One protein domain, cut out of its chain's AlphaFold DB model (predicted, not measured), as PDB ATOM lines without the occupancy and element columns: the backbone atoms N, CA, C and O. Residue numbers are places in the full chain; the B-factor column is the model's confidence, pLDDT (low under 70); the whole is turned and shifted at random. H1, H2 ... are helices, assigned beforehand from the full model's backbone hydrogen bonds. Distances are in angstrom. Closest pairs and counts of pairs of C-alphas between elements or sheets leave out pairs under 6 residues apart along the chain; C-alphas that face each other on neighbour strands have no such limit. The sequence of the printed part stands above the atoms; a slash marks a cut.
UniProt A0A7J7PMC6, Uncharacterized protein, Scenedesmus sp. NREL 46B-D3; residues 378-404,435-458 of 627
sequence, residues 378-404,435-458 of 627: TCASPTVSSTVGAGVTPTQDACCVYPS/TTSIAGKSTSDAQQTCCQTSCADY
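This is residues 378 to 404 and 435 to 458 of the 627 residues of an uncharacterized protein of Scenedesmus sp. NREL 46B-D3 (UniProt A0A7J7PMC6). With little regular structure, the model is a small body of loops round two short helices, H2 and the single-turn H1, from which residues 451 to 458 stick out as a tail and residues 390 to 395 as a loop. The printed part has 51 residues, with two named helices, H1 then H2, and no named strand; its class is all helix, though under half of the residues are in named elements. It is loose, with a radius of gyration of the C-alphas of 13.2 A, and spans 40 by 26 by 15 A.

H2, residues 443 to 450, has every O i to N i+4 pair within hydrogen-bond range. H1, residues 396 to 399, is too short for such a pair, and its one O i to N i+3 pair is not within range. The two are close but not clearly touching; their closest C-alphas, of Asp 397 and Thr 443, are 6.1 A apart. Residues 384 to 385 pair antiparallel with residues 400 to 401.

H2 is 10.8 A long and ends at C-alpha 450 (78.295, 138.043, 35.635). H1, 5.3 A, begins at C-alpha 396 (67.504, 131.490, 50.715).

The farthest C-alphas, of Thr 378 and Tyr 458, are 40.9 A apart. The link from H1 to H2 runs across the cut: residues 405 to 434 are not printed, and C-alphas 404 and 435 are 13.2 A apart. The pLDDT is under 70 at residues 382, 387 to 394 and 452 to 458.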
ATOM      1  N   THR A 378      61.254 134.176  52.838       79.38
ATOM      2  CA  THR A 378      60.923 135.425  52.118       79.38
ATOM      3  C   THR A 378      62.089 135.880  51.230       79.38
ATOM      4  O   THR A 378      63.186 136.114  51.733       79.38
ATOM      5  N   CYS A 379      61.860 136.051  49.923       81.44
ATOM      6  CA  CYS A 379      62.886 136.478  48.958       81.44
ATOM      7  C   CYS A 379      62.998 138.007  48.844       81.44
ATOM      8  O   CYS A 379      61.986 138.712  48.841       81.44
ATOM      9  N   ALA A 380      64.226 138.521  48.729       77.44
ATOM     10  CA  ALA A 380      64.483 139.945  48.516       77.44
ATOM     11  C   ALA A 380      64.357 140.303  47.024       77.44
ATOM     12  O   ALA A 380      64.896 139.602  46.166       77.44
ATOM     13  N   SER A 381      63.659 141.397  46.703       70.94
ATOM     14  CA  SER A 381      63.562 141.911  45.327       70.94
ATOM     15  C   SER A 381      64.965 142.205  44.770       70.94
ATOM     16  O   SER A 381      65.758 142.791  45.503       70.94
ATOM     17  N   PRO A 382      65.272 141.845  43.507       65.94
ATOM     18  CA  PRO A 382      64.337 141.424  42.454       65.94
ATOM     19  C   PRO A 382      64.024 139.917  42.382       65.94
ATOM     20  O   PRO A 382      63.320 139.511  41.462       65.94
ATOM     21  N   THR A 383      64.494 139.078  43.311       78.38
ATOM     22  CA  THR A 383      64.260 137.619  43.261       78.38
ATOM     23  C   THR A 383      62.837 137.210  43.659       78.38
ATOM     24  O   THR A 383      62.170 137.878  44.451       78.38
ATOM     25  N   VAL A 384      62.364 136.087  43.111       79.62
ATOM     26  CA  VAL A 384      61.053 135.483  43.399       79.62
ATOM     27  C   VAL A 384      61.217 134.073  43.964       79.62
ATOM     28  O   VAL A 384      62.190 133.381  43.659       79.62
ATOM     29  N   SER A 385      60.261 133.648  44.798       79.44
ATOM     30  CA  SER A 385      60.266 132.307  45.389       79.44
ATOM     31  C   SER A 385      60.048 131.238  44.316       79.44
ATOM     32  O   SER A 385      59.159 131.368  43.470       79.44
ATOM     33  N   SER A 386      60.858 130.182  44.353       76.81
ATOM     34  CA  SER A 386      60.759 129.020  43.474       76.81
ATOM     35  C   SER A 386      60.591 127.728  44.272       76.81
ATOM     36  O   SER A 386      60.932 127.643  45.452       76.81
ATOM     37  N   THR A 387      60.053 126.705  43.615       67.75
ATOM     38  CA  THR A 387      60.023 125.340  44.141       67.75
ATOM     39  C   THR A 387      61.370 124.669  43.896       67.75
ATOM     40  O   THR A 387      61.788 124.550  42.744       67.75
ATOM     41  N   VAL A 388      62.026 124.191  44.952       66.19
ATOM     42  CA  VAL A 388      63.304 123.473  44.828       66.19
ATOM     43  C   VAL A 388      63.047 122.012  44.458       66.19
ATOM     44  O   VAL A 388      62.075 121.406  44.912       66.19
ATOM     45  N   GLY A 389      63.904 121.446  43.607       56.34
ATOM     46  CA  GLY A 389      63.845 120.033  43.233       56.34
ATOM     47  C   GLY A 389      64.072 119.101  44.428       56.34
ATOM     48  O   GLY A 389      64.705 119.473  45.417       56.34
ATOM     49  N   ALA A 390      63.553 117.874  44.332       47.03
ATOM     50  CA  ALA A 390      63.696 116.864  45.377       47.03
ATOM     51  C   ALA A 390      65.175 116.657  45.766       47.03
ATOM     52  O   ALA A 390      66.024 116.461  44.898       47.03
ATOM     53  N   GLY A 391      65.466 116.680  47.071       52.22
ATOM     54  CA  GLY A 391      66.800 116.403  47.617       52.22
ATOM     55  C   GLY A 391      67.696 117.621  47.867       52.22
ATOM     56  O   GLY A 391      68.850 117.437  48.239       52.22
ATOM     57  N   VAL A 392      67.195 118.847  47.702       51.94
ATOM     58  CA  VAL A 392      67.947 120.074  48.011       51.94
ATOM     59  C   VAL A 392      67.400 120.723  49.285       51.94
ATOM     60  O   VAL A 392      66.192 120.915  49.420       51.94
ATOM     61  N   THR A 393      68.285 121.072  50.222       58.22
ATOM     62  CA  THR A 393      67.912 121.782  51.455       58.22
ATOM     63  C   THR A 393      67.380 123.180  51.113       58.22
ATOM     64  O   THR A 393      68.086 123.937  50.443       58.22
ATOM     65  N   PRO A 394      66.175 123.565  51.569       66.75
ATOM     66  CA  PRO A 394      65.621 124.886  51.302       66.75
ATOM     67  C   PRO A 394      66.417 125.967  52.050       66.75
ATOM     68  O   PRO A 394      66.244 126.184  53.247       66.75
ATOM     69  N   THR A 395      67.322 126.636  51.337       76.88
ATOM     70  CA  THR A 395      68.041 127.841  51.777       76.88
ATOM     71  C   THR A 395      67.516 129.059  51.021       76.88
ATOM     72  O   THR A 395      66.808 128.917  50.026       76.88
ATOM     73  N   GLN A 396      67.869 130.274  51.453       75.00
ATOM     74  CA  GLN A 396      67.504 131.490  50.715       75.00
ATOM     75  C   GLN A 396      68.028 131.457  49.269       75.00
ATOM     76  O   GLN A 396      67.310 131.829  48.351       75.00
ATOM     77  N   ASP A 397      69.226 130.914  49.061       74.25
ATOM     78  CA  ASP A 397      69.858 130.789  47.744       74.25
ATOM     79  C   ASP A 397      69.199 129.693  46.874       74.25
ATOM     80  O   ASP A 397      69.195 129.786  45.650       74.25
ATOM     81  N   ALA A 398      68.594 128.670  47.494       73.38
ATOM     82  CA  ALA A 398      67.888 127.595  46.791       73.38
ATOM     83  C   ALA A 398      66.409 127.920  46.512       73.38
ATOM     84  O   ALA A 398      65.885 127.533  45.470       73.38
ATOM     85  N   CYS A 399      65.725 128.624  47.422       81.06
ATOM     86  CA  CYS A 399      64.310 128.976  47.261       81.06
ATOM     87  C   CYS A 399      64.113 130.320  46.521       81.06
ATOM     88  O   CYS A 399      62.978 130.593  46.139       81.06
ATOM     89  N   CYS A 400      65.142 131.152  46.287       84.31
ATOM     90  CA  CYS A 400      65.009 132.459  45.618       84.31
ATOM     91  C   CYS A 400      65.804 132.533  44.304       84.31
ATOM     92  O   CYS A 400      67.021 132.364  44.295       84.31
ATOM     93  N   VAL A 401      65.123 132.833  43.193       86.19
ATOM     94  CA  VAL A 401      65.739 132.939  41.854       86.19
ATOM     95  C   VAL A 401      65.379 134.250  41.162       86.19
ATOM     96  O   VAL A 401      64.342 134.856  41.448       86.19
ATOM     97  N   TYR A 402      66.212 134.699  40.222       85.31
ATOM     98  CA  TYR A 402      65.919 135.885  39.417       85.31
ATOM     99  C   TYR A 402      64.746 135.639  38.447       85.31
ATOM    100  O   TYR A 402      64.668 134.574  37.827       85.31
ATOM    101  N   PRO A 403      63.835 136.610  38.268       84.19
ATOM    102  CA  PRO A 403      62.668 136.462  37.410       84.19
ATOM    103  C   PRO A 403      63.045 136.432  35.924       84.19
ATOM    104  O   PRO A 403      64.155 136.775  35.509       84.19
ATOM    105  N   SER A 404      62.083 136.038  35.090       84.75
ATOM    106  CA  SER A 404      62.225 136.088  33.635       84.75
ATOM    107  C   SER A 404      62.547 137.507  33.156       84.75
ATOM    108  O   SER A 404      61.828 138.443  33.500       84.75
ATOM    109  N   THR A 435      73.778 143.220  29.530       80.06
ATOM    110  CA  THR A 435      72.684 142.516  28.843       80.06
ATOM    111  C   THR A 435      72.732 140.985  28.959       80.06
ATOM    112  O   THR A 435      71.854 140.309  28.426       80.06
ATOM    113  N   THR A 436      73.740 140.409  29.621       85.81
ATOM    114  CA  THR A 436      73.878 138.949  29.787       85.81
ATOM    115  C   THR A 436      72.767 138.420  30.693       85.81
ATOM    116  O   THR A 436      72.663 138.869  31.828       85.81
ATOM    117  N   SER A 437      71.931 137.490  30.221       84.94
ATOM    118  CA  SER A 437      70.757 137.034  30.983       84.94
ATOM    119  C   SER A 437      71.119 136.183  32.207       84.94
ATOM    120  O   SER A 437      71.972 135.297  32.131       84.94
ATOM    121  N   ILE A 438      70.405 136.420  33.309       87.69
ATOM    122  CA  ILE A 438      70.487 135.672  34.575       87.69
ATOM    123  C   ILE A 438      69.129 135.111  35.031       87.69
ATOM    124  O   ILE A 438      68.993 134.648  36.160       87.69
ATOM    125  N   ALA A 439      68.115 135.149  34.167       87.62
ATOM    126  CA  ALA A 439      66.776 134.664  34.487       87.62
ATOM    127  C   ALA A 439      66.790 133.195  34.959       87.62
ATOM    128  O   ALA A 439      67.384 132.331  34.315       87.62
ATOM    129  N   GLY A 440      66.110 132.917  36.075       83.31
ATOM    130  CA  GLY A 440      65.983 131.587  36.676       83.31
ATOM    131  C   GLY A 440      67.203 131.099  37.461       83.31
ATOM    132  O   GLY A 440      67.171 129.981  37.967       83.31
ATOM    133  N   LYS A 441      68.268 131.902  37.574       85.62
ATOM    134  CA  LYS A 441      69.450 131.567  38.382       85.62
ATOM    135  C   LYS A 441      69.261 131.986  39.841       85.62
ATOM    136  O   LYS A 441      68.556 132.962  40.112       85.62
ATOM    137  N   SER A 442      69.912 131.271  40.760       84.38
ATOM    138  CA  SER A 442      70.083 131.712  42.150       84.38
ATOM    139  C   SER A 442      70.958 132.966  42.222       84.38
ATOM    140  O   SER A 442      71.614 133.351  41.246       84.38
ATOM    141  N   THR A 443      70.998 133.603  43.391       81.12
ATOM    142  CA  THR A 443      71.863 134.762  43.642       81.12
ATOM    143  C   THR A 443      73.346 134.456  43.437       81.12
ATOM    144  O   THR A 443      74.031 135.205  42.733       81.12
ATOM    145  N   SER A 444      73.831 133.320  43.939       78.00
ATOM    146  CA  SER A 444      75.221 132.883  43.739       78.00
ATOM    147  C   SER A 444      75.559 132.544  42.278       78.00
ATOM    148  O   SER A 444      76.618 132.939  41.778       78.00
ATOM    149  N   ASP A 445      74.656 131.880  41.552       80.94
ATOM    150  CA  ASP A 445      74.869 131.524  40.143       80.94
ATOM    151  C   ASP A 445      74.829 132.748  39.223       80.94
ATOM    152  O   ASP A 445      75.561 132.809  38.227       80.94
ATOM    153  N   ALA A 446      73.985 133.737  39.530       82.88
ATOM    154  CA  ALA A 446      73.945 135.006  38.812       82.88
ATOM    155  C   ALA A 446      75.264 135.777  38.979       82.88
ATOM    156  O   ALA A 446      75.834 136.218  37.980       82.88
ATOM    157  N   GLN A 447      75.814 135.849  40.197       79.81
ATOM    158  CA  GLN A 447      77.118 136.478  40.453       79.81
ATOM    159  C   GLN A 447      78.257 135.785  39.687       79.81
ATOM    160  O   GLN A 447      79.051 136.458  39.027       79.81
ATOM    161  N   GLN A 448      78.303 134.448  39.684       79.50
ATOM    162  CA  GLN A 448      79.284 133.697  38.886       79.50
ATOM    163  C   GLN A 448      79.115 133.933  37.379       79.50
ATOM    164  O   GLN A 448      80.095 134.069  36.649       79.50
ATOM    165  N   THR A 449      77.870 134.016  36.903       82.75
ATOM    166  CA  THR A 449      77.569 134.267  35.485       82.75
ATOM    167  C   THR A 449      78.015 135.670  35.058       82.75
ATOM    168  O   THR A 449      78.489 135.848  33.936       82.75
ATOM    169  N   CYS A 450      77.915 136.664  35.941       82.69
ATOM    170  CA  CYS A 450      78.295 138.043  35.635       82.69
ATOM    171  C   CYS A 450      79.802 138.335  35.801       82.69
ATOM    172  O   CYS A 450      80.293 139.278  35.178       82.69
ATOM    173  N   CYS A 451      80.544 137.513  36.553       79.12
ATOM    174  CA  CYS A 451      81.967 137.709  36.872       79.12
ATOM    175  C   CYS A 451      82.854 136.495  36.485       79.12
ATOM    176  O   CYS A 451      83.471 135.875  37.349       79.12
ATOM    177  N   GLN A 452      82.934 136.129  35.197       69.69
ATOM    178  CA  GLN A 452      83.704 134.951  34.742       69.69
ATOM    179  C   GLN A 452      85.231 135.064  34.955       69.69
ATOM    180  O   GLN A 452      85.853 136.048  34.565       69.69
ATOM    181  N   THR A 453      85.861 133.996  35.466       58.81
ATOM    182  CA  THR A 453      87.321 133.818  35.597       58.81
ATOM    183  C   THR A 453      87.909 133.007  34.430       58.81
ATOM    184  O   THR A 453      87.419 131.932  34.098       58.81
ATOM    185  N   SER A 454      89.003 133.470  33.811       61.25
ATOM    186  CA  SER A 454      89.836 132.638  32.917       61.25
ATOM    187  C   SER A 454      91.324 132.769  33.288       61.25
ATOM    188  O   SER A 454      91.781 133.876  33.562       61.25
ATOM    189  N   CYS A 455      92.110 131.674  33.277       58.69
ATOM    190  CA  CYS A 455      93.582 131.715  33.476       58.69
ATOM    191  C   CYS A 455      94.332 132.297  32.241       58.69
ATOM    192  O   CYS A 455      95.568 132.221  32.167       58.69
ATOM    193  N   ALA A 456      93.628 132.856  31.242       61.12
ATOM    194  CA  ALA A 456      94.221 133.290  29.972       61.12
ATOM    195  C   ALA A 456      95.330 134.341  30.164       61.12
ATOM    196  O   ALA A 456      96.360 134.261  29.492       61.12
ATOM    197  N   ASP A 457      95.206 135.198  31.183       57.16
ATOM    198  CA  ASP A 457      96.148 136.294  31.452       57.16
ATOM    199  C   ASP A 457      97.131 136.039  32.617       57.16
ATOM    200  O   ASP A 457      98.077 136.803  32.803       57.16
ATOM    201  N   TYR A 458      96.997 134.937  33.369       58.41
ATOM    202  CA  TYR A 458      97.873 134.633  34.519       58.41
ATOM    203  C   TYR A 458      99.272 134.153  34.073       58.41
ATOM    204  O   TYR A 458      99.358 133.268  33.227       58.41
TER     205      TYR A 458